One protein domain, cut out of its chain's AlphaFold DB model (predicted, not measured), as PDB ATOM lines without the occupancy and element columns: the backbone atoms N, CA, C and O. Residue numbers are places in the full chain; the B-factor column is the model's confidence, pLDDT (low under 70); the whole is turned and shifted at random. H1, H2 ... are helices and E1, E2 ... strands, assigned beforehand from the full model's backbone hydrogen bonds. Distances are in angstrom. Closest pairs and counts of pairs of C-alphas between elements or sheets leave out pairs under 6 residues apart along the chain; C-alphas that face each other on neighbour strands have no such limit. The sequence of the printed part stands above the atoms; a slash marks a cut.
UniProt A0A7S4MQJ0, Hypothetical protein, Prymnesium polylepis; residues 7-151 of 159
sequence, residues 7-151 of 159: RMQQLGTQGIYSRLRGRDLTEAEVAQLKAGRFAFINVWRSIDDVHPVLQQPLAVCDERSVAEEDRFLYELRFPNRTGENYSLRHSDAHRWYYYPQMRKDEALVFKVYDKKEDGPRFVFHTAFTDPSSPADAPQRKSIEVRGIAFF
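AT A GLANCE: This is residues 7 to 151 of the 159 residues of the protein "Hypothetical protein" of Prymnesium polylepis (UniProt A0A7S4MQJ0). A twisted slab of three long strands, E8, E3 and E10, makes the middle, with the helices H1 and H2 and the small hairpin of E1 and E2 at one end of it. The long hairpin of E5 and E6 is apart from the three strands of the slab and projects away from it, at a slant to those strands, and a smaller sheet of E7, E4 and E9 makes a separate second piece; the unnamed residues 128 to 141 lie at the end away from the helices. The printed part has 145 residues, with two named helices and ten named strands in the order H1 E1 E2 H2 E3 E4 E5 E6 E7 E8 E9 E10; its class is mixed, helices and strands. The three-strand sheets have the orders E8 E3 E10 and E7 E4 E9, and both are antiparallel. The whole is only just compact, close to loose, with a radius of gyration of the C-alphas of 17.5 A and spans of 53 by 39 by 35 A.

HOW THE PARTS SIT: H1, residues 7 to 14, and H2, residues 27 to 35, touch at Gly 12 and Glu 27, whose C-alphas, the closest, are 5.7 A apart; they run opposite ways at a shallow tilt of 15 degrees. Every O i to N i+4 pair is within hydrogen-bond range in H2, and 3 of 4 are in H1. Between them, E1, residues 16 to 18, and E2, residues 23 to 25, form a hairpin, with N 18 and O 23 2.9 A apart. E3, residues 38 to 46, is the inner strand between E8, residues 108 to 114, and E10, residues 142 to 150. N 42 and O 110 are 2.8 A apart, and N 41 and O 147 are 3.0 A apart. H1 is only just on this sheet, with 5 pairs of C-alphas within 10 A, and only grazes it with residues 7 to 8. E4, residues 58 to 61, is the inner strand between E7, residues 96 to 98, and E9, residues 125 to 127; N 60 and O 97 are 2.8 A apart, as are N 59 and O 126. E3 and E4 are only just apart, at 8.3 A. E5, residues 71 to 78, and E6, residues 81 to 88, form a hairpin, antiparallel at 153 degrees, with N 76 and O 83 2.8 A apart.

IN THESE COORDINATES: H1 begins at C-alpha 7 (113.216, 178.982, 134.990). H2 is 12.5 A long, E3 26.5 A, E5 22.3 A, E6 22.8 A and E8 16.8 A. E10, 26.1 A long, ends at C-alpha 150 (124.525, 169.548, 135.444).

THE WHOLE: The C-alphas farthest apart, of Ala 28 and Ala 135, are 53.3 A apart. The printed part has no cut. The links E3 to E4 and E9 to E10 are long. The mean pLDDT of the printed part is 91.2, and residues 9 to 13 are under 70.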
ATOM      1  N   ARG A   7     111.914 178.324 135.134       71.94
ATOM      2  CA  ARG A   7     113.216 178.982 134.990       71.94
ATOM      3  C   ARG A   7     114.185 178.199 134.106       71.94
ATOM      4  O   ARG A   7     114.788 178.796 133.228       71.94
ATOM      5  N   MET A   8     114.297 176.877 134.264       74.25
ATOM      6  CA  MET A   8     115.167 176.080 133.378       74.25
ATOM      7  C   MET A   8     114.643 176.039 131.931       74.25
ATOM      8  O   MET A   8     115.417 175.945 130.990       74.25
ATOM      9  N   GLN A   9     113.322 176.119 131.740       67.81
ATOM     10  CA  GLN A   9     112.713 176.248 130.409       67.81
ATOM     11  C   GLN A   9     113.042 177.602 129.762       67.81
ATOM     12  O   GLN A   9     113.478 177.632 128.622       67.81
ATOM     13  N   GLN A  10     112.893 178.697 130.514       69.19
ATOM     14  CA  GLN A  10     113.200 180.054 130.053       69.19
ATOM     15  C   GLN A  10     114.688 180.229 129.723       69.19
ATOM     16  O   GLN A  10     115.023 180.845 128.717       69.19
ATOM     17  N   LEU A  11     115.580 179.666 130.544       68.81
ATOM     18  CA  LEU A  11     117.023 179.758 130.312       68.81
ATOM     19  C   LEU A  11     117.459 178.981 129.067       68.81
ATOM     20  O   LEU A  11     118.307 179.469 128.333       68.81
ATOM     21  N   GLY A  12     116.840 177.830 128.778       68.19
ATOM     22  CA  GLY A  12     117.126 177.085 127.548       68.19
ATOM     23  C   GLY A  12     116.878 177.896 126.275       68.19
ATOM     24  O   GLY A  12     117.683 177.836 125.358       68.19
ATOM     25  N   THR A  13     115.828 178.721 126.258       69.38
ATOM     26  CA  THR A  13     115.495 179.592 125.115       69.38
ATOM     27  C   THR A  13     116.293 180.901 125.066       69.38
ATOM     28  O   THR A  13     116.224 181.621 124.078       69.38
ATOM     29  N   GLN A  14     117.015 181.255 126.136       74.75
ATOM     30  CA  GLN A  14     117.791 182.504 126.240       74.75
ATOM     31  C   GLN A  14     119.294 182.305 125.990       74.75
ATOM     32  O   GLN A  14     120.039 183.282 126.000       74.75
ATOM     33  N   GLY A  15     119.728 181.061 125.767       76.94
ATOM     34  CA  GLY A  15     121.137 180.685 125.703       76.94
ATOM     35  C   GLY A  15     121.717 180.442 127.098       76.94
ATOM     36  O   GLY A  15     121.600 181.265 128.007       76.94
ATOM     37  N   ILE A  16     122.347 179.280 127.281       84.12
ATOM     38  CA  ILE A  16     123.088 178.946 128.502       84.12
ATOM     39  C   ILE A  16     124.549 178.760 128.117       84.12
ATOM     40  O   ILE A  16     124.906 177.731 127.541       84.12
ATOM     41  N   TYR A  17     125.396 179.724 128.471       86.38
ATOM     42  CA  TYR A  17     126.831 179.606 128.239       86.38
ATOM     43  C   TYR A  17     127.428 178.487 129.094       86.38
ATOM     44  O   TYR A  17     127.395 178.534 130.329       86.38
ATOM     45  N   SER A  18     128.007 177.480 128.442       86.56
ATOM     46  CA  SER A  18     128.728 176.407 129.115       86.56
ATOM     47  C   SER A  18     130.219 176.701 129.122       86.56
ATOM     48  O   SER A  18     130.893 176.638 128.095       86.56
ATOM     49  N   ARG A  19     130.761 176.937 130.320       84.00
ATOM     50  CA  ARG A  19     132.210 177.069 130.535       84.00
ATOM     51  C   ARG A  19     132.981 175.819 130.105       84.00
ATOM     52  O   ARG A  19     134.076 175.958 129.582       84.00
ATOM     53  N   LEU A  20     132.398 174.628 130.270       83.62
ATOM     54  CA  LEU A  20     133.020 173.360 129.865       83.62
ATOM     55  C   LEU A  20     133.110 173.210 128.341       83.62
ATOM     56  O   LEU A  20     134.037 172.588 127.842       83.62
ATOM     57  N   ARG A  21     132.146 173.765 127.596       85.44
ATOM     58  CA  ARG A  21     132.109 173.675 126.125       85.44
ATOM     59  C   ARG A  21     132.729 174.893 125.438       85.44
ATOM     60  O   ARG A  21     132.905 174.863 124.226       85.44
ATOM     61  N   GLY A  22     132.986 175.974 126.176       89.88
ATOM     62  CA  GLY A  22     133.442 177.253 125.624       89.88
ATOM     63  C   GLY A  22     132.410 177.958 124.733       89.88
ATOM     64  O   GLY A  22     132.760 178.928 124.066       89.88
ATOM     65  N   ARG A  23     131.153 177.493 124.717       92.06
ATOM     66  CA  ARG A  23     130.060 178.006 123.879       92.06
ATOM     67  C   ARG A  23     128.710 177.898 124.580       92.06
ATOM     68  O   ARG A  23     128.568 177.177 125.572       92.06
ATOM     69  N   ASP A  24     127.710 178.555 124.009       90.25
ATOM     70  CA  ASP A  24     126.322 178.354 124.406       90.25
ATOM     71  C   ASP A  24     125.858 176.925 124.104       90.25
ATOM     72  O   ASP A  24     126.232 176.304 123.097       90.25
ATOM     73  N   LEU A  25     125.060 176.387 125.022       88.06
ATOM     74  CA  LEU A  25     124.343 175.137 124.834       88.06
ATOM     75  C   LEU A  25     123.181 175.353 123.866       88.06
ATOM     76  O   LEU A  25     122.434 176.325 123.972       88.06
ATOM     77  N   THR A  26     123.015 174.405 122.952       88.94
ATOM     78  CA  THR A  26     121.849 174.318 122.072       88.94
ATOM     79  C   THR A  26     120.598 173.938 122.865       88.94
ATOM     80  O   THR A  26     120.680 173.320 123.929       88.94
ATOM     81  N   GLU A  27     119.412 174.237 122.330       85.88
ATOM     82  CA  GLU A  27     118.145 173.850 122.968       85.88
ATOM     83  C   GLU A  27     118.040 172.334 123.196       85.88
ATOM     84  O   GLU A  27     117.556 171.901 124.243       85.88
ATOM     85  N   ALA A  28     118.540 171.527 122.253       87.69
ATOM     86  CA  ALA A  28     118.564 170.069 122.361       87.69
ATOM     87  C   ALA A  28     119.461 169.592 123.517       87.69
ATOM     88  O   ALA A  28     119.040 168.750 124.314       87.69
ATOM     89  N   GLU A  29     120.658 170.173 123.665       89.25
ATOM     90  CA  GLU A  29     121.550 169.888 124.798       89.25
ATOM     91  C   GLU A  29     120.885 170.277 126.123       89.25
ATOM     92  O   GLU A  29     120.882 169.487 127.066       89.25
ATOM     93  N   VAL A  30     120.257 171.456 126.204       88.12
ATOM     94  CA  VAL A  30     119.548 171.877 127.423       88.12
ATOM     95  C   VAL A  30     118.372 170.947 127.732       88.12
ATOM     96  O   VAL A  30     118.159 170.601 128.896       88.12
ATOM     97  N   ALA A  31     117.614 170.509 126.724       86.19
ATOM     98  CA  ALA A  31     116.503 169.579 126.899       86.19
ATOM     99  C   ALA A  31     116.972 168.227 127.458       86.19
ATOM    100  O   ALA A  31     116.366 167.716 128.406       86.19
ATOM    101  N   GLN A  32     118.073 167.687 126.928       88.69
ATOM    102  CA  GLN A  32     118.685 166.452 127.414       88.69
ATOM    103  C   GLN A  32     119.209 166.613 128.847       88.69
ATOM    104  O   GLN A  32     118.866 165.828 129.729       88.69
ATOM    105  N   LEU A  33     119.965 167.677 129.120       89.69
ATOM    106  CA  LEU A  33     120.524 167.950 130.444       89.69
ATOM    107  C   LEU A  33     119.445 168.192 131.509       89.69
ATOM    108  O   LEU A  33     119.582 167.774 132.658       89.69
ATOM    109  N   LYS A  34     118.329 168.825 131.131       87.50
ATOM    110  CA  LYS A  34     117.172 169.027 132.013       87.50
ATOM    111  C   LYS A  34     116.505 167.702 132.406       87.50
ATOM    112  O   LYS A  34     115.831 167.658 133.446       87.50
ATOM    113  N   ALA A  35     116.654 166.638 131.611       88.06
ATOM    114  CA  ALA A  35     116.134 165.310 131.936       88.06
ATOM    115  C   ALA A  35     116.917 164.651 133.086       88.06
ATOM    116  O   ALA A  35     116.291 164.036 133.950       88.06
ATOM    117  N   GLY A  36     118.231 164.889 133.170       89.75
ATOM    118  CA  GLY A  36     119.086 164.488 134.292       89.75
ATOM    119  C   GLY A  36     118.943 165.379 135.531       89.75
ATOM    120  O   GLY A  36     118.043 166.228 135.617       89.75
ATOM    121  N   ARG A  37     119.812 165.178 136.525       91.75
ATOM    122  CA  ARG A  37     119.932 166.044 137.701       91.75
ATOM    123  C   ARG A  37     120.629 167.347 137.320       91.75
ATOM    124  O   ARG A  37     121.709 167.363 136.730       91.75
ATOM    125  N   PHE A  38     120.035 168.450 137.759       91.50
ATOM    126  CA  PHE A  38     120.652 169.767 137.719       91.50
ATOM    127  C   PHE A  38     120.363 170.537 139.007       91.50
ATOM    128  O   PHE A  38     119.360 170.284 139.682       91.50
ATOM    129  N   ALA A  39     121.216 171.508 139.317       92.75
ATOM    130  CA  ALA A  39     121.032 172.430 140.427       92.75
ATOM    131  C   ALA A  39     121.342 173.869 140.005       92.75
ATOM    132  O   ALA A  39     122.200 174.112 139.158       92.75
ATOM    133  N   PHE A  40     120.652 174.821 140.623       92.19
ATOM    134  CA  PHE A  40     121.021 176.230 140.588       92.19
ATOM    135  C   PHE A  40     121.800 176.550 141.860       92.19
ATOM    136  O   PHE A  40     121.281 176.377 142.967       92.19
ATOM    137  N   ILE A  41     123.034 177.015 141.696       94.25
ATOM    138  CA  ILE A  41     123.948 177.327 142.795       94.25
ATOM    139  C   ILE A  41     124.271 178.811 142.726       94.25
ATOM    140  O   ILE A  41     124.674 179.310 141.676       94.25
ATOM    141  N   ASN A  42     124.089 179.504 143.839       96.12
ATOM    142  CA  ASN A  42     124.519 180.878 143.996       96.12
ATOM    143  C   ASN A  42     125.874 180.906 144.703       96.12
ATOM    144  O   ASN A  42     126.092 180.186 145.678       96.12
ATOM    145  N   VAL A  43     126.756 181.767 144.205       97.31
ATOM    146  CA  VAL A  43     127.963 182.207 144.900       97.31
ATOM    147  C   VAL A  43     127.760 183.671 145.242       97.31
ATOM    148  O   VAL A  43     127.584 184.498 144.345       97.31
ATOM    149  N   TRP A  44     127.764 183.981 146.532       98.25
ATOM    150  CA  TRP A  44     127.637 185.336 147.047       98.25
ATOM    151  C   TRP A  44     128.898 185.733 147.803       98.25
ATOM    152  O   TRP A  44     129.416 184.945 148.593       98.25
ATOM    153  N   ARG A  45     129.390 186.949 147.567       97.75
ATOM    154  CA  ARG A  45     130.587 187.470 148.240       97.75
ATOM    155  C   ARG A  45     130.643 188.990 148.263       97.75
ATOM    156  O   ARG A  45     130.001 189.661 147.448       97.75
ATOM    157  N   SER A  46     131.496 189.515 149.140       97.94
ATOM    158  CA  SER A  46     131.925 190.911 149.079       97.94
ATOM    159  C   SER A  46     132.723 191.191 147.797       97.94
ATOM    160  O   SER A  46     133.455 190.337 147.277       97.94
ATOM    161  N   ILE A  47     132.578 192.411 147.283       97.88
ATOM    162  CA  ILE A  47     133.442 192.968 146.232       97.88
ATOM    163  C   ILE A  47     134.228 194.191 146.715       97.88
ATOM    164  O   ILE A  47     134.961 194.775 145.923       97.88
ATOM    165  N   ASP A  48     134.083 194.575 147.984       97.50
ATOM    166  CA  ASP A  48     134.822 195.689 148.575       97.50
ATOM    167  C   ASP A  48     136.239 195.243 148.969       97.50
ATOM    168  O   ASP A  48     136.408 194.271 149.702       97.50
ATOM    169  N   ASP A  49     137.259 195.929 148.452       96.94
ATOM    170  CA  ASP A  49     138.672 195.648 148.742       96.94
ATOM    171  C   ASP A  49     139.137 196.187 150.100       96.94
ATOM    172  O   ASP A  49     140.168 195.757 150.617       96.94
ATOM    173  N   VAL A  50     138.399 197.136 150.674       96.50
ATOM    174  CA  VAL A  50     138.822 197.900 151.849       96.50
ATOM    175  C   VAL A  50     138.104 197.403 153.096       96.50
ATOM    176  O   VAL A  50     138.742 197.124 154.114       96.50
ATOM    177  N   HIS A  51     136.780 197.263 153.023       97.00
ATOM    178  CA  HIS A  51     135.946 197.012 154.194       97.00
ATOM    179  C   HIS A  51     135.272 195.632 154.151       97.00
ATOM    180  O   HIS A  51     134.812 195.199 153.091       97.00
ATOM    181  N   PRO A  52     135.152 194.937 155.297       97.44
ATOM    182  CA  PRO A  52     134.276 193.776 155.390       97.44
ATOM    183  C   PRO A  52     132.800 194.183 155.260       97.44
ATOM    184  O   PRO A  52     132.439 195.358 155.366       97.44
ATOM    185  N   VAL A  53     131.913 193.204 155.067       97.69
ATOM    186  CA  VAL A  53     130.463 193.442 155.111       97.69
ATOM    187  C   VAL A  53     130.037 193.738 156.551       97.69
ATOM    188  O   VAL A  53     129.895 192.824 157.361       97.69
ATOM    189  N   LEU A  54     129.844 195.024 156.850       96.75
ATOM    190  CA  LEU A  54     129.488 195.524 158.185       96.75
ATOM    191  C   LEU A  54     128.015 195.888 158.349       96.75
ATOM    192  O   LEU A  54     127.552 195.999 159.473       96.75
ATOM    193  N   GLN A  55     127.284 196.068 157.251       95.50
ATOM    194  CA  GLN A  55     125.841 196.270 157.282       95.50
ATOM    195  C   GLN A  55     125.166 195.384 156.246       95.50
ATOM    196  O   GLN A  55     125.749 195.054 155.209       95.50
ATOM    197  N   GLN A  56     123.914 195.024 156.516       96.56
ATOM    198  CA  GLN A  56     123.116 194.184 155.628       96.56
ATOM    199  C   GLN A  56     123.800 192.856 155.242       96.56
ATOM    200  O   GLN A  56     123.805 192.513 154.059       96.56
ATOM    201  N   PRO A  57     124.410 192.085 156.163       97.19
ATOM    202  CA  PRO A  57     124.992 190.795 155.800       97.19
ATOM    203  C   PRO A  57     123.939 189.848 155.202       97.19
ATOM    204  O   PRO A  57     122.733 190.014 155.404       97.19
ATOM    205  N   LEU A  58     124.398 188.867 154.420       97.94
ATOM    206  CA  LEU A  58     123.513 187.859 153.847       97.94
ATOM    207  C   LEU A  58     123.258 186.754 154.875       97.94
ATOM    208  O   LEU A  58     124.181 186.038 155.261       97.94
ATOM    209  N   ALA A  59     121.999 186.602 155.277       97.62
ATOM    210  CA  ALA A  59     121.537 185.459 156.045       97.62
ATOM    211  C   ALA A  59     120.994 184.373 155.114       97.62
ATOM    212  O   ALA A  59     120.349 184.663 154.104       97.62
ATOM    213  N   VAL A  60     121.225 183.119 155.490       97.31
ATOM    214  CA  VAL A  60     120.704 181.910 154.855       97.31
ATOM    215  C   VAL A  60     119.886 181.119 155.871       97.31
ATOM    216  O   VAL A  60     120.282 180.983 157.028       97.31
ATOM    217  N   CYS A  61     118.736 180.603 155.453       97.12
ATOM    218  CA  CYS A  61     117.873 179.789 156.301       97.12
ATOM    219  C   CYS A  61     118.195 178.304 156.120       97.12
ATOM    220  O   CYS A  61     118.301 177.816 154.989       97.12
ATOM    221  N   ASP A  62     118.318 177.573 157.228       95.06
ATOM    222  CA  ASP A  62     118.384 176.115 157.203       95.06
ATOM    223  C   ASP A  62     117.017 175.544 156.817       95.06
ATOM    224  O   ASP A  62     116.070 175.567 157.602       95.06
ATOM    225  N   GLU A  63     116.913 174.983 155.613       92.44
ATOM    226  CA  GLU A  63     115.661 174.426 155.096       92.44
ATOM    227  C   GLU A  63     115.058 173.335 155.994       92.44
ATOM    228  O   GLU A  63     113.845 173.144 155.988       92.44
ATOM    229  N   ARG A  64     115.869 172.639 156.804       92.81
ATOM    230  CA  ARG A  64     115.372 171.624 157.754       92.81
ATOM    231  C   ARG A  64     114.513 172.231 158.863       92.81
ATOM    232  O   ARG A  64     113.782 171.507 159.526       92.81
ATOM    233  N   SER A  65     114.620 173.543 159.068       95.62
ATOM    234  CA  SER A  65     113.809 174.319 160.009       95.62
ATOM    235  C   SER A  65     112.576 174.969 159.366       95.62
ATOM    236  O   SER A  65     111.805 175.627 160.055       95.62
ATOM    237  N   VAL A  66     112.383 174.795 158.054       94.75
ATOM    238  CA  VAL A  66     111.310 175.433 157.285       94.75
ATOM    239  C   VAL A  66     110.201 174.428 156.998       94.75
ATOM    240  O   VAL A  66     110.375 173.522 156.170       94.75
ATOM    241  N   ALA A  67     109.045 174.642 157.623       94.25
ATOM    242  CA  ALA A  67     107.837 173.859 157.390       94.25
ATOM    243  C   ALA A  67     107.315 174.046 155.948       94.25
ATOM    244  O   ALA A  67     107.656 175.018 155.267       94.25
ATOM    245  N   GLU A  68     106.536 173.098 155.423       90.94
ATOM    246  CA  GLU A  68     106.064 173.181 154.030       90.94
ATOM    247  C   GLU A  68     105.053 174.323 153.852       90.94
ATOM    248  O   GLU A  68     105.093 175.029 152.845       90.94
ATOM    249  N   GLU A  69     104.215 174.556 154.859       94.62
ATOM    250  CA  GLU A  69     103.204 175.614 154.933       94.62
ATOM    251  C   GLU A  69     103.782 177.036 154.958       94.62
ATOM    252  O   GLU A  69     103.123 177.986 154.519       94.62
ATOM    253  N   ASP A  70     105.030 177.186 155.408       94.88
ATOM    254  CA  ASP A  70     105.721 178.473 155.400       94.88
ATOM    255  C   ASP A  70     106.141 178.868 153.985       94.88
ATOM    256  O   ASP A  70     106.362 180.046 153.701       94.88
ATOM    257  N   ARG A  71     106.251 177.899 153.071       92.06
ATOM    258  CA  ARG A  71     106.720 178.126 151.707       92.06
ATOM    259  C   ARG A  71     105.552 178.546 150.838       92.06
ATOM    260  O   ARG A  71     104.565 177.829 150.694       92.06
ATOM    261  N   PHE A  72     105.705 179.666 150.146       89.94
ATOM    262  CA  PHE A  72     104.739 180.067 149.133       89.94
ATOM    263  C   PHE A  72     105.426 180.528 147.861       89.94
ATOM    264  O   PHE A  72     106.471 181.177 147.879       89.94
ATOM    265  N   LEU A  73     104.826 180.154 146.737       88.06
ATOM    266  CA  LEU A  73     105.247 180.614 145.429       88.06
ATOM    267  C   LEU A  73     104.599 181.969 145.166       88.06
ATOM    268  O   LEU A  73     103.394 182.127 145.358       88.06
ATOM    269  N   TYR A  74     105.382 182.923 144.688       85.50
ATOM    270  CA  TYR A  74     104.868 184.182 144.180       85.50
ATOM    271  C   TYR A  74     105.420 184.445 142.784       85.50
ATOM    272  O   TYR A  74     106.500 183.980 142.400       85.50
ATOM    273  N   GLU A  75     104.646 185.191 142.007       89.44
ATOM    274  CA  GLU A  75     105.002 185.558 140.649       89.44
ATOM    275  C   GLU A  75     105.618 186.956 140.616       89.44
ATOM    276  O   GLU A  75     105.132 187.898 141.238       89.44
ATOM    277  N   LEU A  76     106.675 187.094 139.826       84.62
ATOM    278  CA  LEU A  76     107.266 188.373 139.462       84.62
ATOM    279  C   LEU A  76     106.820 188.695 138.037       84.62
ATOM    280  O   LEU A  76     107.288 188.075 137.077       84.62
ATOM    281  N   ARG A  77     105.890 189.638 137.895       88.12
ATOM    282  CA  ARG A  77     105.348 190.052 136.598       88.12
ATOM    283  C   ARG A  77     106.224 191.159 136.008       88.12
ATOM    284  O   ARG A  77     106.261 192.267 136.529       88.12
ATOM    285  N   PHE A  78     106.931 190.846 134.925       83.31
ATOM    286  CA  PHE A  78     107.685 191.807 134.115       83.31
ATOM    287  C   PHE A  78     106.966 192.028 132.775       83.31
ATOM    288  O   PHE A  78     106.229 191.137 132.346       83.31
ATOM    289  N   PRO A  79     107.218 193.146 132.064       88.62
ATOM    290  CA  PRO A  79     106.549 193.437 130.792       88.62
ATOM    291  C   PRO A  79     106.648 192.318 129.742       88.62
ATOM    292  O   PRO A  79     105.716 192.107 128.977       88.62
ATOM    293  N   ASN A  80     107.759 191.578 129.717       85.69
ATOM    294  CA  ASN A  80     108.050 190.556 128.707       85.69
ATOM    295  C   ASN A  80     108.125 189.121 129.256       85.69
ATOM    296  O   ASN A  80     108.362 188.187 128.490       85.69
ATOM    297  N   ARG A  81     107.970 188.916 130.571       79.44
ATOM    298  CA  ARG A  81     108.034 187.579 131.180       79.44
ATOM    299  C   ARG A  81     107.379 187.530 132.553       79.44
ATOM    300  O   ARG A  81     107.364 188.504 133.294       79.44
ATOM    301  N   THR A  82     106.939 186.341 132.947       82.50
ATOM    302  CA  THR A  82     106.591 186.044 134.343       82.50
ATOM    303  C   THR A  82     107.687 185.177 134.955       82.50
ATOM    304  O   THR A  82     108.008 184.104 134.438       82.50
ATOM    305  N   GLY A  83     108.313 185.681 136.017       80.38
ATOM    306  CA  GLY A  83     109.180 184.905 136.898       80.38
ATOM    307  C   GLY A  83     108.379 184.278 138.035       80.38
ATOM    308  O   GLY A  83     107.295 184.745 138.363       80.38
ATOM    309  N   GLU A  84     108.938 183.247 138.653       83.25
ATOM    310  CA  GLU A  84     108.384 182.597 139.841       83.25
ATOM    311  C   GLU A  84     109.514 182.408 140.851       83.25
ATOM    312  O   GLU A  84     110.591 181.929 140.480       83.25
ATOM    313  N   ASN A  85     109.261 182.770 142.106       83.88
ATOM    314  CA  ASN A  85     110.168 182.554 143.227       83.88
ATOM    315  C   ASN A  85     109.385 181.956 144.400       83.88
ATOM    316  O   ASN A  85     108.206 182.253 144.587       83.88
ATOM    317  N   TYR A  86     110.054 181.139 145.209       87.31
ATOM    318  CA  TYR A  86     109.551 180.811 146.539       87.31
ATOM    319  C   TYR A  86     109.944 181.912 147.524       87.31
ATOM    320  O   TYR A  86     111.042 182.460 147.436       87.31
ATOM    321  N   SER A  87     109.056 182.199 148.468       89.88
ATOM    322  CA  SER A  87     109.324 183.004 149.659       89.88
ATOM    323  C   SER A  87     108.850 182.262 150.909       89.88
ATOM    324  O   SER A  87     108.222 181.202 150.808       89.88
ATOM    325  N   LEU A  88     109.173 182.824 152.071       93.31
ATOM    326  CA  LEU A  88     108.830 182.289 153.381       93.31
ATOM    327  C   LEU A  88     107.843 183.193 154.112       93.31
ATOM    328  O   LEU A  88     107.985 184.417 154.111       93.31
ATOM    329  N   ARG A  89     106.851 182.580 154.762       94.81
ATOM    330  CA  ARG A  89     106.101 183.210 155.851       94.81
ATOM    331  C   ARG A  89     107.013 183.298 157.065       94.81
ATOM    332  O   ARG A  89     107.898 182.471 157.227       94.81
ATOM    333  N   HIS A  90     106.802 184.295 157.912       94.81
ATOM    334  CA  HIS A  90     107.536 184.383 159.169       94.81
ATOM    335  C   HIS A  90     107.219 183.182 160.074       94.81
ATOM    336  O   HIS A  90     106.049 182.832 160.228       94.81
ATOM    337  N   SER A  91     108.245 182.618 160.711       97.38
ATOM    338  CA  SER A  91     108.115 181.597 161.748       97.38
ATOM    339  C   SER A  91     109.314 181.655 162.694       97.38
ATOM    340  O   SER A  91     110.458 181.691 162.238       97.38
ATOM    341  N   ASP A  92     109.061 181.596 164.003       97.62
ATOM    342  CA  ASP A  92     110.113 181.551 165.033       97.62
ATOM    343  C   ASP A  92     110.918 180.241 164.992       97.62
ATOM    344  O   ASP A  92     111.995 180.136 165.578       97.62
ATOM    345  N   ALA A  93     110.412 179.223 164.286       97.88
ATOM    346  CA  ALA A  93     111.126 177.971 164.080       97.88
ATOM    347  C   ALA A  93     112.291 178.110 163.087       97.88
ATOM    348  O   ALA A  93     113.194 177.269 163.100       97.88
ATOM    349  N   HIS A  94     112.287 179.142 162.231       97.88
ATOM    350  CA  HIS A  94     113.308 179.323 161.199       97.88
ATOM    351  C   HIS A  94     114.673 179.599 161.815       97.88
ATOM    352  O   HIS A  94     114.876 180.559 162.556       97.88
ATOM    353  N   ARG A  95     115.649 178.773 161.447       97.81
ATOM    354  CA  ARG A  95     117.038 178.923 161.872       97.81
ATOM    355  C   ARG A  95     117.823 179.630 160.784       97.81
ATOM    356  O   ARG A  95     118.161 179.043 159.755       97.81
ATOM    357  N   TRP A  96     118.105 180.899 161.042       97.69
ATOM    358  CA  TRP A  96     118.898 181.753 160.173       97.69
ATOM    359  C   TRP A  96     120.357 181.766 160.611       97.69
ATOM    360  O   TRP A  96     120.668 181.877 161.795       97.69
ATOM    361  N   TYR A  97     121.248 181.681 159.633       97.12
ATOM    362  CA  TYR A  97     122.691 181.727 159.818       97.12
ATOM    363  C   TYR A  97     123.269 182.796 158.906       97.12
ATOM    364  O   TYR A  97     122.797 182.989 157.788       97.12
ATOM    365  N   TYR A  98     124.314 183.471 159.356       96.88
ATOM    366  CA  TYR A  98     125.062 184.407 158.531       96.88
ATOM    367  C   TYR A  98     126.539 184.333 158.887       96.88
ATOM    368  O   TYR A  98     126.909 183.845 159.957       96.88
ATOM    369  N   TYR A  99     127.377 184.801 157.970       95.12
ATOM    370  CA  TYR A  99     128.811 184.899 158.187       95.12
ATOM    371  C   TYR A  99     129.175 186.379 158.395       95.12
ATOM    372  O   TYR A  99     129.116 187.152 157.430       95.12
ATOM    373  N   PRO A 100     129.441 186.812 159.643       94.62
ATOM    374  CA  PRO A 100     129.667 188.219 159.957       94.62
ATOM    375  C   PRO A 100     130.982 188.714 159.353       94.62
ATOM    376  O   PRO A 100     131.937 187.955 159.226       94.62
ATOM    377  N   GLN A 101     131.043 190.006 159.026       96.38
ATOM    378  CA  GLN A 101     132.268 190.678 158.574       96.38
ATOM    379  C   GLN A 101     132.956 190.012 157.366       96.38
ATOM    380  O   GLN A 101     134.179 190.065 157.244       96.38
ATOM    381  N   MET A 102     132.172 189.433 156.447       97.62
ATOM    382  CA  MET A 102     132.702 188.778 155.247       97.62
ATOM    383  C   MET A 102     133.644 189.701 154.461       97.62
ATOM    384  O   MET A 102     133.266 190.814 154.077       97.62
ATOM    385  N   ARG A 103     134.843 189.205 154.171       97.81
ATOM    386  CA  ARG A 103     135.862 189.849 153.345       97.81
ATOM    387  C   ARG A 103     135.765 189.406 151.889       97.81
ATOM    388  O   ARG A 103     135.030 188.492 151.517       97.81
ATOM    389  N   LYS A 104     136.496 190.110 151.025       97.12
ATOM    390  CA  LYS A 104     136.496 189.878 149.579       97.12
ATOM    391  C   LYS A 104     137.041 188.500 149.200       97.12
ATOM    392  O   LYS A 104     136.696 187.997 148.148       97.12
ATOM    393  N   ASP A 105     137.893 187.877 149.988       97.00
ATOM    394  CA  ASP A 105     138.459 186.549 149.728       97.00
ATOM    395  C   ASP A 105     137.558 185.387 150.180       97.00
ATOM    396  O   ASP A 105     137.850 184.228 149.896       97.00
ATOM    397  N   GLU A 106     136.412 185.693 150.784       97.69
ATOM    398  CA  GLU A 106     135.449 184.719 151.291       97.69
ATOM    399  C   GLU A 106     134.185 184.683 150.419       97.69
ATOM    400  O   GLU A 106     133.865 185.632 149.696       97.69
ATOM    401  N   ALA A 107     133.449 183.570 150.464       97.62
ATOM    402  CA  ALA A 107     132.191 183.431 149.738       97.62
ATOM    403  C   ALA A 107     131.226 182.469 150.436       97.62
ATOM    404  O   ALA A 107     131.629 181.438 150.973       97.62
ATOM    405  N   LEU A 108     129.931 182.773 150.346       97.69
ATOM    406  CA  LEU A 108     128.863 181.813 150.602       97.69
ATOM    407  C   LEU A 108     128.504 181.108 149.297       97.69
ATOM    408  O   LEU A 108     128.215 181.753 148.288       97.69
ATOM    409  N   VAL A 109     128.479 179.778 149.332       96.75
ATOM    410  CA  VAL A 109     128.037 178.939 148.215       96.75
ATOM    411  C   VAL A 109     126.835 178.132 148.673       96.75
ATOM    412  O   VAL A 109     126.929 177.347 149.613       96.75
ATOM    413  N   PHE A 110     125.691 178.321 148.021       95.19
ATOM    414  CA  PHE A 110     124.448 177.672 148.428       95.19
ATOM    415  C   PHE A 110     123.547 177.352 147.237       95.19
ATOM    416  O   PHE A 110     123.552 178.025 146.205       95.19
ATOM    417  N   LYS A 111     122.752 176.289 147.374       92.19
ATOM    418  CA  LYS A 111     121.787 175.869 146.354       92.19
ATOM    419  C   LYS A 111     120.513 176.695 146.492       92.19
ATOM    420  O   LYS A 111     119.937 176.758 147.571       92.19
ATOM    421  N   VAL A 112     120.024 177.257 145.395       91.31
ATOM    422  CA  VAL A 112     118.682 177.869 145.343       91.31
ATOM    423  C   VAL A 112     117.643 176.949 144.709       91.31
ATOM    424  O   VAL A 112     116.453 177.234 144.763       91.31
ATOM    425  N   TYR A 113     118.093 175.852 144.098       90.75
ATOM    426  CA  TYR A 113     117.264 174.739 143.646       90.75
ATOM    427  C   TYR A 113     118.150 173.514 143.395       90.75
ATOM    428  O   TYR A 113     119.179 173.636 142.732       90.75
ATOM    429  N   ASP A 114     117.717 172.330 143.820       92.00
ATOM    430  CA  ASP A 114     118.242 171.041 143.357       92.00
ATOM    431  C   ASP A 114     117.081 170.200 142.827       92.00
ATOM    432  O   ASP A 114     116.022 170.090 143.459       92.00
ATOM    433  N   LYS A 115     117.252 169.610 141.641       90.06
ATOM    434  CA  LYS A 115     116.247 168.695 141.102       90.06
ATOM    435  C   LYS A 115     116.151 167.426 141.949       90.06
ATOM    436  O   LYS A 115     115.050 166.893 142.055       90.06
ATOM    437  N   LYS A 116     117.257 166.969 142.549       90.00
ATOM    438  CA  LYS A 116     117.278 165.785 143.418       90.00
ATOM    439  C   LYS A 116     116.403 166.020 144.653       90.00
ATOM    440  O   LYS A 116     116.422 167.108 145.222       90.00
ATOM    441  N   GLU A 117     115.611 165.020 145.032       86.81
ATOM    442  CA  GLU A 117     114.588 165.128 146.087       86.81
ATOM    443  C   GLU A 117     114.957 164.338 147.355       86.81
ATOM    444  O   GLU A 117     114.089 163.795 148.024       86.81
ATOM    445  N   ASP A 118     116.246 164.248 147.683       85.81
ATOM    446  CA  ASP A 118     116.777 163.455 148.803       85.81
ATOM    447  C   ASP A 118     117.248 164.305 149.999       85.81
ATOM    448  O   ASP A 118     118.051 163.858 150.814       85.81
ATOM    449  N   GLY A 119     116.768 165.545 150.108       82.88
ATOM    450  CA  GLY A 119     117.138 166.459 151.185       82.88
ATOM    451  C   GLY A 119     116.834 167.917 150.844       82.88
ATOM    452  O   GLY A 119     115.985 168.172 149.989       82.88
ATOM    453  N   PRO A 120     117.531 168.878 151.484       83.94
ATOM    454  CA  PRO A 120     117.371 170.296 151.201       83.94
ATOM    455  C   PRO A 120     117.605 170.654 149.725       83.94
ATOM    456  O   PRO A 120     118.690 170.429 149.163       83.94
ATOM    457  N   ARG A 121     116.578 171.233 149.103       86.50
ATOM    458  CA  ARG A 121     116.527 171.668 147.704       86.50
ATOM    459  C   ARG A 121     116.648 173.178 147.550       86.50
ATOM    460  O   ARG A 121     117.027 173.616 146.467       86.50
ATOM    461  N   PHE A 122     116.341 173.963 148.579       87.44
ATOM    462  CA  PHE A 122     116.247 175.419 148.516       87.44
ATOM    463  C   PHE A 122     116.892 176.055 149.745       87.44
ATOM    464  O   PHE A 122     116.493 175.786 150.871       87.44
ATOM    465  N   VAL A 123     117.825 176.979 149.532       93.06
ATOM    466  CA  VAL A 123     118.299 177.871 150.590       93.06
ATOM    467  C   VAL A 123     117.671 179.244 150.390       93.06
ATOM    468  O   VAL A 123     118.014 179.990 149.465       93.06
ATOM    469  N   PHE A 124     116.724 179.566 151.268       94.69
ATOM    470  CA  PHE A 124     116.175 180.912 151.373       94.69
ATOM    471  C   PHE A 124     117.234 181.834 151.959       94.69
ATOM    472  O   PHE A 124     117.985 181.437 152.848       94.69
ATOM    473  N   HIS A 125     117.318 183.051 151.440       96.19
ATOM    474  CA  HIS A 125     118.330 184.009 151.852       96.19
ATOM    475  C   HIS A 125     117.785 185.425 151.761       96.19
ATOM    476  O   HIS A 125     116.953 185.733 150.906       96.19
ATOM    477  N   THR A 126     118.251 186.283 152.657       95.94
ATOM    478  CA  THR A 126     117.878 187.696 152.699       95.94
ATOM    479  C   THR A 126     118.991 188.511 153.340       95.94
ATOM    480  O   THR A 126     119.810 187.987 154.092       95.94
ATOM    481  N   ALA A 127     119.020 189.808 153.051       96.50
ATOM    482  CA  ALA A 127     119.744 190.748 153.892       96.50
ATOM    483  C   ALA A 127     118.940 191.025 155.172       96.50
ATOM    484  O   ALA A 127     117.710 190.955 155.149       96.50
ATOM    485  N   PHE A 128     119.620 191.388 156.257       96.12
ATOM    486  CA  PHE A 128     118.975 191.862 157.483       96.12
ATOM    487  C   PHE A 128     119.764 193.012 158.112       96.12
ATOM    488  O   PHE A 128     120.959 193.162 157.866       96.12
ATOM    489  N   THR A 129     119.099 193.832 158.919       95.12
ATOM    490  CA  THR A 129     119.770 194.876 159.699       95.12
ATOM    491  C   THR A 129     120.457 194.231 160.896       95.12
ATOM    492  O   THR A 129     119.781 193.781 161.818       95.12
ATOM    493  N   ASP A 130     121.787 194.169 160.876       94.69
ATOM    494  CA  ASP A 130     122.567 193.645 161.997       94.69
ATOM    495  C   ASP A 130     122.641 194.714 163.107       94.69
ATOM    496  O   ASP A 130     123.185 195.794 162.856       94.69
ATOM    497  N   PRO A 131     122.104 194.457 164.315       94.31
ATOM    498  CA  PRO A 131     122.109 195.427 165.411       94.31
ATOM    499  C   PRO A 131     123.517 195.747 165.933       94.31
ATOM    500  O   PRO A 131     123.683 196.732 166.646       94.31
ATOM    501  N   SER A 132     124.524 194.940 165.588       93.69
ATOM    502  CA  SER A 132     125.930 195.207 165.902       93.69
ATOM    503  C   SER A 132     126.632 196.106 164.872       93.69
ATOM    504  O   SER A 132     127.797 196.456 165.068       93.69
ATOM    505  N   SER A 133     125.944 196.505 163.792       95.19
ATOM    506  CA  SER A 133     126.512 197.387 162.761       95.19
ATOM    507  C   SER A 133     126.857 198.763 163.352       95.19
ATOM    508  O   SER A 133     125.981 199.395 163.951       95.19
ATOM    509  N   PRO A 134     128.081 199.286 163.145       94.69
ATOM    510  CA  PRO A 134     128.408 200.670 163.482       94.69
ATOM    511  C   PRO A 134     127.482 201.672 162.780       94.69
ATOM    512  O   PRO A 134     127.059 201.448 161.643       94.69
ATOM    513  N   ALA A 135     127.201 202.804 163.430       94.56
ATOM    514  CA  ALA A 135     126.335 203.847 162.869       94.56
ATOM    515  C   ALA A 135     126.890 204.452 161.564       94.56
ATOM    516  O   ALA A 135     126.128 204.887 160.705       94.56
ATOM    517  N   ASP A 136     128.213 204.455 161.414       95.75
ATOM    518  CA  ASP A 136     128.962 204.934 160.254       95.75
ATOM    519  C   ASP A 136     129.454 203.792 159.345       95.75
ATOM    520  O   ASP A 136     130.344 203.993 158.515       95.75
ATOM    521  N   ALA A 137     128.879 202.587 159.469       95.62
ATOM    522  CA  ALA A 137     129.280 201.440 158.664       95.62
ATOM    523  C   ALA A 137     129.198 201.754 157.153       95.62
ATOM    524  O   ALA A 137     128.180 202.263 156.668       95.62
ATOM    525  N   PRO A 138     130.228 201.402 156.362       95.44
ATOM    526  CA  PRO A 138     130.232 201.637 154.925       95.44
ATOM    527  C   PRO A 138     129.130 200.828 154.237       95.44
ATOM    528  O   PRO A 138     128.750 199.747 154.694       95.44
ATOM    529  N   GLN A 139     128.603 201.338 153.121       95.56
ATOM    530  CA  GLN A 139     127.593 200.621 152.336       95.56
ATOM    531  C   GLN A 139     128.131 199.287 151.820       95.56
ATOM    532  O   GLN A 139     129.228 199.211 151.266       95.56
ATOM    533  N   ARG A 140     127.322 198.232 151.962       96.75
ATOM    534  CA  ARG A 140     127.656 196.896 151.466       96.75
ATOM    535  C   ARG A 140     127.814 196.910 149.949       96.75
ATOM    536  O   ARG A 140     126.866 197.211 149.226       96.75
ATOM    537  N   LYS A 141     128.974 196.453 149.474       97.50
ATOM    538  CA  LYS A 141     129.221 196.137 148.063       97.50
ATOM    539  C   LYS A 141     129.389 194.630 147.922       97.50
ATOM    540  O   LYS A 141     130.357 194.054 148.413       97.50
ATOM    541  N   SER A 142     128.447 193.984 147.248       97.31
ATOM    542  CA  SER A 142     128.444 192.530 147.071       97.31
ATOM    543  C   SER A 142     128.003 192.137 145.672       97.31
ATOM    544  O   SER A 142     127.278 192.883 145.016       97.31
ATOM    545  N   ILE A 143     128.374 190.929 145.262       97.62
ATOM    546  CA  ILE A 143     127.897 190.309 144.028       97.62
ATOM    547  C   ILE A 143     127.301 188.937 144.330       97.62
ATOM    548  O   ILE A 143     127.804 188.201 145.179       97.62
ATOM    549  N   GLU A 144     126.242 188.595 143.601       96.81
ATOM    550  CA  GLU A 144     125.725 187.237 143.507       96.81
ATOM    551  C   GLU A 144     125.853 186.756 142.065       96.81
ATOM    552  O   GLU A 144     125.402 187.425 141.134       96.81
ATOM    553  N   VAL A 145     126.434 185.575 141.885       94.88
ATOM    554  CA  VAL A 145     126.485 184.897 140.591       94.88
ATOM    555  C   VAL A 145     125.750 183.572 140.706       94.88
ATOM    556  O   VAL A 145     126.022 182.777 141.605       94.88
ATOM    557  N   ARG A 146     124.829 183.318 139.774       92.56
ATOM    558  CA  ARG A 146     124.098 182.053 139.683       92.56
ATOM    559  C   ARG A 146     124.693 181.165 138.602       92.56
ATOM    560  O   ARG A 146     124.629 181.498 137.423       92.56
ATOM    561  N   GLY A 147     125.204 180.012 139.011       92.50
ATOM    562  CA  GLY A 147     125.600 178.923 138.131       92.50
ATOM    563  C   GLY A 147     124.507 177.865 137.994       92.50
ATOM    564  O   GLY A 147     123.638 177.713 138.860       92.50
ATOM    565  N   ILE A 148     124.576 177.107 136.901       91.62
ATOM    566  CA  ILE A 148     123.801 175.884 136.698       91.62
ATOM    567  C   ILE A 148     124.784 174.722 136.693       91.62
ATOM    568  O   ILE A 148     125.681 174.676 135.854       91.62
ATOM    569  N   ALA A 149     124.612 173.792 137.625       91.75
ATOM    570  CA  ALA A 149     125.368 172.551 137.659       91.75
ATOM    571  C   ALA A 149     124.529 171.442 137.025       91.75
ATOM    572  O   ALA A 149     123.402 171.203 137.460       91.75
ATOM    573  N   PHE A 150     125.081 170.769 136.019       90.88
ATOM    574  CA  PHE A 150     124.525 169.548 135.444       90.88
ATOM    575  C   PHE A 150     125.382 168.372 135.898       90.88
ATOM    576  O   PHE A 150     126.600 168.419 135.747       90.88
ATOM    577  N   PHE A 151     124.756 167.353 136.482       89.88
ATOM    578  CA  PHE A 151     125.483 166.232 137.091       89.88
ATOM    579  C   PHE A 151     125.560 165.019 136.161       89.88
ATOM    580  O   PHE A 151     126.549 164.297 136.189       89.88
TER     581      PHE A 151